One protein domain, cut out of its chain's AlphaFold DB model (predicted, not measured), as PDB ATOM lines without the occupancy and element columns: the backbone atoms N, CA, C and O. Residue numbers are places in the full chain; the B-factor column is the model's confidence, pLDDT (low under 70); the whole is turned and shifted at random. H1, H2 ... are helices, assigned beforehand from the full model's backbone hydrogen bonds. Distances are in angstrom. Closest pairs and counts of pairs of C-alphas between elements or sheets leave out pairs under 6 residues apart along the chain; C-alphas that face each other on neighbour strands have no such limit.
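Overview. This is residues 214 to 280 of the 281 residues of an uncharacterized protein of marine sediment metagenome (UniProt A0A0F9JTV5). Three helices, H1, H2 and H3, run up and down side by side in a small bundle whose centres make a triangle, and a fourth, H4, crosses H1 steeply on the side away from H2. The H4 helix folds back from the far end of H3, and its last turns reach away from H2 and H3. The printed part has 67 residues with four named helices, H1 to H4 in chain order, and no named strand; its class is all helix. It is compact, with a radius of gyration of the C-alphas of 11.3 A, and spans 34 by 27 by 19 A.

Along the chain. H1 is residues 214 to 226, 18.5 A from first to last C-alpha, beginning at C-alpha 214 (176.678, 170.802, 89.006). H2 is residues 229 to 239, 15.2 A. H3 is residues 245 to 259, 20.9 A. H4 is residues 263 to 278, 21.9 A, ending at C-alpha 278 (173.078, 166.994, 96.973).

Arrangement. H1 and H2 form a helical hairpin and touch at a shallow tilt of 2 degrees, opposite ways; their closest C-alphas, of Ala 223 and Lys 232, are 4.9 A apart. H2 and H3 form another helical hairpin at a shallow tilt of 9 degrees, and touch with the C-alphas of Trp 234 and Trp 248 closest, 6.5 A apart. H1 and H3 are near each other. H4 touches H1 at a steep tilt of 54 degrees, opposite ways, closest at the C-alphas of Ala 221 and Ala 270, 5.2 A. H3 and H4 are close but not clearly touching, with the C-alphas of Ala 256 and Leu 263 closest, 6.6 A apart. H2 and H4 are apart. In H1, H2, H3 and H4 every O i to N i+4 pair is within hydrogen-bond range.

Size, cuts and confidence. The C-alphas of Ala 258 and Gly 280 are the two farthest apart, 35.0 A. The printed part has no cut, and its three links are tight. The mean pLDDT of the printed part is 70.1; residues 256 to 280 are among those under 70.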
ATOM      1  N   GLU A 214     177.855 170.151  88.411       64.94
ATOM      2  CA  GLU A 214     176.678 170.802  89.006       64.94
ATOM      3  C   GLU A 214     175.747 171.412  87.947       64.94
ATOM      4  O   GLU A 214     174.532 171.222  88.004       64.94
ATOM      5  N   ASP A 215     176.312 172.064  86.928       65.38
ATOM      6  CA  ASP A 215     175.546 172.651  85.825       65.38
ATOM      7  C   ASP A 215     174.913 171.551  84.960       65.38
ATOM      8  O   ASP A 215     173.796 171.699  84.465       65.38
ATOM      9  N   ILE A 216     175.612 170.423  84.790       74.00
ATOM     10  CA  ILE A 216     175.100 169.252  84.068       74.00
ATOM     11  C   ILE A 216     173.933 168.616  84.832       74.00
ATOM     12  O   ILE A 216     172.900 168.329  84.226       74.00
ATOM     13  N   ALA A 217     174.072 168.429  86.149       73.69
ATOM     14  CA  ALA A 217     173.012 167.889  86.998       73.69
ATOM     15  C   ALA A 217     171.774 168.797  86.990       73.69
ATOM     16  O   ALA A 217     170.648 168.323  86.841       73.69
ATOM     17  N   PHE A 218     171.981 170.115  87.049       69.94
ATOM     18  CA  PHE A 218     170.900 171.086  86.917       69.94
ATOM     19  C   PHE A 218     170.224 171.018  85.544       69.94
ATOM     20  O   PHE A 218     168.997 170.969  85.462       69.94
ATOM     21  N   ALA A 219     170.995 170.938  84.459       76.31
ATOM     22  CA  ALA A 219     170.439 170.827  83.116       76.31
ATOM     23  C   ALA A 219     169.606 169.550  82.916       76.31
ATOM     24  O   ALA A 219     168.571 169.586  82.246       76.31
ATOM     25  N   GLN A 220     170.028 168.435  83.516       77.19
ATOM     26  CA  GLN A 220     169.282 167.177  83.504       77.19
ATOM     27  C   GLN A 220     167.997 167.270  84.336       77.19
ATOM     28  O   GLN A 220     166.940 166.886  83.838       77.19
ATOM     29  N   ALA A 221     168.046 167.865  85.531       72.81
ATOM     30  CA  ALA A 221     166.866 168.080  86.369       72.81
ATOM     31  C   ALA A 221     165.813 168.964  85.675       72.81
ATOM     32  O   ALA A 221     164.625 168.650  85.691       72.81
ATOM     33  N   VAL A 222     166.239 170.026  84.982       74.00
ATOM     34  CA  VAL A 222     165.350 170.870  84.163       74.00
ATOM     35  C   VAL A 222     164.696 170.067  83.038       74.00
ATOM     36  O   VAL A 222     163.505 170.222  82.768       74.00
ATOM     37  N   ALA A 223     165.455 169.194  82.378       80.31
ATOM     38  CA  ALA A 223     164.926 168.354  81.313       80.31
ATOM     39  C   ALA A 223     163.949 167.277  81.812       80.31
ATOM     40  O   ALA A 223     163.020 166.907  81.088       80.31
ATOM     41  N   GLU A 224     164.136 166.776  83.033       76.38
ATOM     42  CA  GLU A 224     163.185 165.880  83.694       76.38
ATOM     43  C   GLU A 224     161.897 166.608  84.091       76.38
ATOM     44  O   GLU A 224     160.816 166.095  83.807       76.38
ATOM     45  N   GLU A 225     161.998 167.815  84.655       73.19
ATOM     46  CA  GLU A 225     160.846 168.628  85.076       73.19
ATOM     47  C   GLU A 225     159.978 169.098  83.901       73.19
ATOM     48  O   GLU A 225     158.757 169.162  84.025       73.19
ATOM     49  N   MET A 226     160.586 169.409  82.752       73.44
ATOM     50  CA  MET A 226     159.833 169.772  81.545       73.44
ATOM     51  C   MET A 226     159.256 168.558  80.809       73.44
ATOM     52  O   MET A 226     158.370 168.714  79.974       73.44
ATOM     53  N   GLY A 227     159.786 167.353  81.041       73.12
ATOM     54  CA  GLY A 227     159.340 166.128  80.368       73.12
ATOM     55  C   GLY A 227     159.540 166.092  78.842       73.12
ATOM     56  O   GLY A 227     159.218 165.079  78.219       73.12
ATOM     57  N   ASP A 228     160.097 167.142  78.228       76.12
ATOM     58  CA  ASP A 228     160.221 167.294  76.777       76.12
ATOM     59  C   ASP A 228     161.506 166.644  76.229       76.12
ATOM     60  O   ASP A 228     162.626 166.903  76.682       76.12
ATOM     61  N   ASN A 229     161.352 165.821  75.189       77.94
ATOM     62  CA  ASN A 229     162.449 165.122  74.518       77.94
ATOM     63  C   ASN A 229     163.480 166.070  73.877       77.94
ATOM     64  O   ASN A 229     164.660 165.723  73.799       77.94
ATOM     65  N   LYS A 230     163.077 167.270  73.442       79.06
ATOM     66  CA  LYS A 230     163.991 168.293  72.908       79.06
ATOM     67  C   LYS A 230     164.855 168.899  74.006       79.06
ATOM     68  O   LYS A 230     166.056 169.063  73.807       79.06
ATOM     69  N   VAL A 231     164.264 169.180  75.167       79.81
ATOM     70  CA  VAL A 231     164.981 169.733  76.325       79.81
ATOM     71  C   VAL A 231     165.955 168.695  76.890       79.81
ATOM     72  O   VAL A 231     167.102 169.036  77.176       79.81
ATOM     73  N   LYS A 232     165.566 167.410  76.915       82.81
ATOM     74  CA  LYS A 232     166.471 166.280  77.208       82.81
ATOM     75  C   LYS A 232     167.640 166.195  76.228       82.81
ATOM     76  O   LYS A 232     168.784 166.054  76.652       82.81
ATOM     77  N   GLY A 233     167.371 166.354  74.931       80.88
ATOM     78  CA  GLY A 233     168.413 166.418  73.904       80.88
ATOM     79  C   GLY A 233     169.412 167.554  74.145       80.88
ATOM     80  O   GLY A 233     170.618 167.343  74.070       80.88
ATOM     81  N   TRP A 234     168.937 168.747  74.513       83.62
ATOM     82  CA  TRP A 234     169.814 169.889  74.792       83.62
ATOM     83  C   TRP A 234     170.602 169.751  76.091       83.62
ATOM     84  O   TRP A 234     171.760 170.162  76.124       83.62
ATOM     85  N   ALA A 235     170.012 169.173  77.139       81.69
ATOM     86  CA  ALA A 235     170.725 168.862  78.376       81.69
ATOM     87  C   ALA A 235     171.866 167.861  78.124       81.69
ATOM     88  O   ALA A 235     172.968 168.049  78.631       81.69
ATOM     89  N   GLN A 236     171.645 166.862  77.263       80.50
ATOM     90  CA  GLN A 236     172.696 165.932  76.851       80.50
ATOM     91  C   GLN A 236     173.764 166.609  75.971       80.50
ATOM     92  O   GLN A 236     174.953 166.396  76.178       80.50
ATOM     93  N   GLU A 237     173.374 167.473  75.027       80.31
ATOM     94  CA  GLU A 237     174.322 168.262  74.221       80.31
ATOM     95  C   GLU A 237     175.174 169.210  75.087       80.31
ATOM     96  O   GLU A 237     176.344 169.449  74.777       80.31
ATOM     97  N   PHE A 238     174.605 169.735  76.174       78.31
ATOM     98  CA  PHE A 238     175.310 170.540  77.170       78.31
ATOM     99  C   PHE A 238     176.265 169.687  78.023       78.31
ATOM    100  O   PHE A 238     177.429 170.057  78.182       78.31
ATOM    101  N   ALA A 239     175.829 168.503  78.470       78.88
ATOM    102  CA  ALA A 239     176.662 167.539  79.197       78.88
ATOM    103  C   ALA A 239     177.874 167.062  78.377       78.88
ATOM    104  O   ALA A 239     178.993 166.975  78.883       78.88
ATOM    105  N   ASP A 240     177.663 166.828  77.081       78.06
ATOM    106  CA  ASP A 240     178.698 166.434  76.125       78.06
ATOM    107  C   ASP A 240     179.648 167.599  75.756       78.06
ATOM    108  O   ASP A 240     180.600 167.405  74.995       78.06
ATOM    109  N   GLY A 241     179.386 168.824  76.236       72.31
ATOM    110  CA  GLY A 241     180.151 170.033  75.905       72.31
ATOM    111  C   GLY A 241     179.980 170.511  74.457       72.31
ATOM    112  O   GLY A 241     180.731 171.372  73.993       72.31
ATOM    113  N   LYS A 242     179.001 169.963  73.722       79.19
ATOM    114  CA  LYS A 242     178.650 170.380  72.352       79.19
ATOM    115  C   LYS A 242     177.877 171.695  72.348       79.19
ATOM    116  O   LYS A 242     177.895 172.418  71.351       79.19
ATOM    117  N   LEU A 243     177.218 172.002  73.461       74.00
ATOM    118  CA  LEU A 243     176.525 173.255  73.692       74.00
ATOM    119  C   LEU A 243     177.186 174.047  74.818       74.00
ATOM    120  O   LEU A 243     177.538 173.497  75.854       74.00
ATOM    121  N   SER A 244     177.312 175.362  74.632       70.62
ATOM    122  CA  SER A 244     177.651 176.255  75.743       70.62
ATOM    123  C   SER A 244     176.419 176.569  76.592       70.62
ATOM    124  O   SER A 244     175.301 176.582  76.081       70.62
ATOM    125  N   GLU A 245     176.630 176.910  77.863       68.62
ATOM    126  CA  GLU A 245     175.569 177.291  78.811       68.62
ATOM    127  C   GLU A 245     174.665 178.391  78.237       68.62
ATOM    128  O   GLU A 245     173.447 178.258  78.193       68.62
ATOM    129  N   LYS A 246     175.271 179.430  77.647       68.81
ATOM    130  CA  LYS A 246     174.541 180.525  76.988       68.81
ATOM    131  C   LYS A 246     173.645 180.042  75.844       68.81
ATOM    132  O   LYS A 246     172.550 180.563  75.656       68.81
ATOM    133  N   GLN A 247     174.100 179.062  75.064       71.56
ATOM    134  CA  GLN A 247     173.300 178.486  73.980       71.56
ATOM    135  C   GLN A 247     172.196 177.574  74.515       71.56
ATOM    136  O   GLN A 247     171.125 177.515  73.916       71.56
ATOM    137  N   TRP A 248     172.448 176.887  75.627       78.06
ATOM    138  CA  TRP A 248     171.502 175.961  76.240       78.06
ATOM    139  C   TRP A 248     170.333 176.740  76.831       78.06
ATOM    140  O   TRP A 248     169.189 176.510  76.441       78.06
ATOM    141  N   VAL A 249     170.641 177.769  77.627       72.00
ATOM    142  CA  VAL A 249     169.659 178.706  78.184       72.00
ATOM    143  C   VAL A 249     168.862 179.387  77.072       72.00
ATOM    144  O   VAL A 249     167.640 179.390  77.116       72.00
ATOM    145  N   SER A 250     169.521 179.890  76.020       70.00
ATOM    146  CA  SER A 250     168.818 180.544  74.907       70.00
ATOM    147  C   SER A 250     167.821 179.617  74.198       70.00
ATOM    148  O   SER A 250     166.715 180.045  73.862       70.00
ATOM    149  N   ARG A 251     168.172 178.339  73.989       77.25
ATOM    150  CA  ARG A 251     167.248 177.355  73.403       77.25
ATOM    151  C   ARG A 251     166.070 177.060  74.333       77.25
ATOM    152  O   ARG A 251     164.941 177.010  73.853       77.25
ATOM    153  N   LEU A 252     166.321 176.941  75.634       75.44
ATOM    154  CA  LEU A 252     165.298 176.726  76.660       75.44
ATOM    155  C   LEU A 252     164.311 177.894  76.757       75.44
ATOM    156  O   LEU A 252     163.103 177.672  76.725       75.44
ATOM    157  N   THR A 253     164.801 179.134  76.786       67.31
ATOM    158  CA  THR A 253     163.959 180.340  76.833       67.31
ATOM    159  C   THR A 253     163.067 180.452  75.600       67.31
ATOM    160  O   THR A 253     161.869 180.699  75.726       67.31
ATOM    161  N   ASN A 254     163.619 180.216  74.408       71.75
ATOM    162  CA  ASN A 254     162.837 180.243  73.170       71.75
ATOM    163  C   ASN A 254     161.792 179.119  73.125       71.75
ATOM    164  O   ASN A 254     160.693 179.317  72.611       71.75
ATOM    165  N   HIS A 255     162.118 177.948  73.676       72.69
ATOM    166  CA  HIS A 255     161.193 176.825  73.758       72.69
ATOM    167  C   HIS A 255     160.039 177.094  74.724       72.69
ATOM    168  O   HIS A 255     158.884 176.899  74.362       72.69
ATOM    169  N   ALA A 256     160.333 177.614  75.914       64.56
ATOM    170  CA  ALA A 256     159.319 177.943  76.908       64.56
ATOM    171  C   ALA A 256     158.417 179.106  76.479       64.56
ATOM    172  O   ALA A 256     157.210 179.084  76.711       64.56
ATOM    173  N   ALA A 257     158.977 180.091  75.768       61.38
ATOM    174  CA  ALA A 257     158.189 181.137  75.127       61.38
ATOM    175  C   ALA A 257     157.203 180.560  74.091       61.38
ATOM    176  O   ALA A 257     156.090 181.066  73.955       61.38
ATOM    177  N   ALA A 258     157.582 179.482  73.394       62.97
ATOM    178  CA  ALA A 258     156.716 178.796  72.439       62.97
ATOM    179  C   ALA A 258     155.660 177.900  73.114       62.97
ATOM    180  O   ALA A 258     154.540 177.813  72.611       62.97
ATOM    181  N   THR A 259     155.972 177.270  74.252       61.47
ATOM    182  CA  THR A 259     155.031 176.416  75.005       61.47
ATOM    183  C   THR A 259     154.178 177.180  76.024       61.47
ATOM    184  O   THR A 259     153.255 176.602  76.591       61.47
ATOM    185  N   ARG A 260     154.425 178.488  76.215       57.25
ATOM    186  CA  ARG A 260     153.797 179.352  77.240       57.25
ATOM    187  C   ARG A 260     153.966 178.831  78.673       57.25
ATOM    188  O   ARG A 260     153.184 179.186  79.553       57.25
ATOM    189  N   GLU A 261     154.982 178.016  78.918       57.59
ATOM    190  CA  GLU A 261     155.312 177.551  80.262       57.59
ATOM    191  C   GLU A 261     156.221 178.554  80.972       57.59
ATOM    192  O   GLU A 261     157.151 179.115  80.392       57.59
ATOM    193  N   SER A 262     155.955 178.778  82.260       64.62
ATOM    194  CA  SER A 262     156.817 179.602  83.107       64.62
ATOM    195  C   SER A 262     158.045 178.798  83.531       64.62
ATOM    196  O   SER A 262     157.953 177.892  84.368       64.62
ATOM    197  N   LEU A 263     159.205 179.173  82.987       63.16
ATOM    198  CA  LEU A 263     160.500 178.612  83.380       63.16
ATOM    199  C   LEU A 263     160.845 178.873  84.845       63.16
ATOM    200  O   LEU A 263     161.569 178.074  85.424       63.16
ATOM    201  N   ASP A 264     160.297 179.919  85.464       56.38
ATOM    202  CA  ASP A 264     160.552 180.225  86.876       56.38
ATOM    203  C   ASP A 264     160.081 179.087  87.786       56.38
ATOM    204  O   ASP A 264     160.781 178.695  88.718       56.38
ATOM    205  N   SER A 265     158.922 178.498  87.474       60.16
ATOM    206  CA  SER A 265     158.384 177.362  88.231       60.16
ATOM    207  C   SER A 265     159.189 176.077  88.018       60.16
ATOM    208  O   SER A 265     159.402 175.314  88.959       60.16
ATOM    209  N   VAL A 266     159.678 175.857  86.795       64.81
ATOM    210  CA  VAL A 266     160.483 174.688  86.414       64.81
ATOM    211  C   VAL A 266     161.880 174.779  87.025       64.81
ATOM    212  O   VAL A 266     162.372 173.803  87.581       64.81
ATOM    213  N   PHE A 267     162.506 175.956  86.983       66.19
ATOM    214  CA  PHE A 267     163.819 176.192  87.575       66.19
ATOM    215  C   PHE A 267     163.776 176.139  89.096       66.19
ATOM    216  O   PHE A 267     164.661 175.524  89.678       66.19
ATOM    217  N   ALA A 268     162.741 176.683  89.742       66.12
ATOM    218  CA  ALA A 268     162.581 176.553  91.189       66.12
ATOM    219  C   ALA A 268     162.497 175.077  91.623       66.12
ATOM    220  O   ALA A 268     163.207 174.671  92.543       66.12
ATOM    221  N   ARG A 269     161.704 174.254  90.917       65.12
ATOM    222  CA  ARG A 269     161.600 172.811  91.196       65.12
ATOM    223  C   ARG A 269     162.889 172.053  90.882       65.12
ATOM    224  O   ARG A 269     163.305 171.214  91.675       65.12
ATOM    225  N   ALA A 270     163.559 172.381  89.778       64.75
ATOM    226  CA  ALA A 270     164.836 171.771  89.413       64.75
ATOM    227  C   ALA A 270     165.948 172.112  90.421       64.75
ATOM    228  O   ALA A 270     166.699 171.224  90.808       64.75
ATOM    229  N   THR A 271     166.022 173.360  90.901       66.06
ATOM    230  CA  THR A 271     166.958 173.778  91.959       66.06
ATOM    231  C   THR A 271     166.653 173.086  93.286       66.06
ATOM    232  O   THR A 271     167.570 172.651  93.976       66.06
ATOM    233  N   GLU A 272     165.377 172.945  93.649       69.75
ATOM    234  CA  GLU A 272     164.989 172.224  94.864       69.75
ATOM    235  C   GLU A 272     165.354 170.734  94.775       69.75
ATOM    236  O   GLU A 272     165.801 170.137  95.755       69.75
ATOM    237  N   ARG A 273     165.215 170.133  93.589       66.69
ATOM    238  CA  ARG A 273     165.565 168.734  93.335       66.69
ATOM    239  C   ARG A 273     167.070 168.492  93.384       66.69
ATOM    240  O   ARG A 273     167.499 167.580  94.086       66.69
ATOM    241  N   THR A 274     167.876 169.327  92.729       67.50
ATOM    242  CA  THR A 274     169.340 169.201  92.794       67.50
ATOM    243  C   THR A 274     169.877 169.474  94.196       67.50
ATOM    244  O   THR A 274     170.798 168.790  94.635       67.50
ATOM    245  N   ALA A 275     169.269 170.401  94.946       64.56
ATOM    246  CA  ALA A 275     169.609 170.638  96.349       64.56
ATOM    247  C   ALA A 275     169.253 169.440  97.251       64.56
ATOM    248  O   ALA A 275     170.030 169.079  98.135       64.56
ATOM    249  N   LYS A 276     168.106 168.787  97.014       63.00
ATOM    250  CA  LYS A 276     167.697 167.561  97.724       63.00
ATOM    251  C   LYS A 276     168.598 166.367  97.399       63.00
ATOM    252  O   LYS A 276     168.950 165.617  98.302       63.00
ATOM    253  N   GLU A 277     169.004 166.208  96.142       58.28
ATOM    254  CA  GLU A 277     169.925 165.146  95.716       58.28
ATOM    255  C   GLU A 277     171.361 165.377  96.220       58.28
ATOM    256  O   GLU A 277     172.057 164.415  96.540       58.28
ATOM    257  N   ALA A 278     171.788 166.637  96.377       54.72
ATOM    258  CA  ALA A 278     173.078 166.994  96.973       54.72
ATOM    259  C   ALA A 278     173.127 166.773  98.499       54.72
ATOM    260  O   ALA A 278     174.177 166.418  99.027       54.72
ATOM    261  N   HIS A 279     172.001 166.941  99.200       48.28
ATOM    262  CA  HIS A 279     171.878 166.690 100.645       48.28
ATOM    263  C   HIS A 279     171.533 165.237 101.014       48.28
ATOM    264  O   HIS A 279     171.494 164.902 102.197       48.28
ATOM    265  N   GLY A 280     171.274 164.378 100.026       47.09
ATOM    266  CA  GLY A 280     170.926 162.967 100.212       47.09
ATOM    267  C   GLY A 280     172.101 161.983 100.143       47.09
ATOM    268  O   GLY A 280     171.854 160.783 100.023       47.09
TER     269      GLY A 280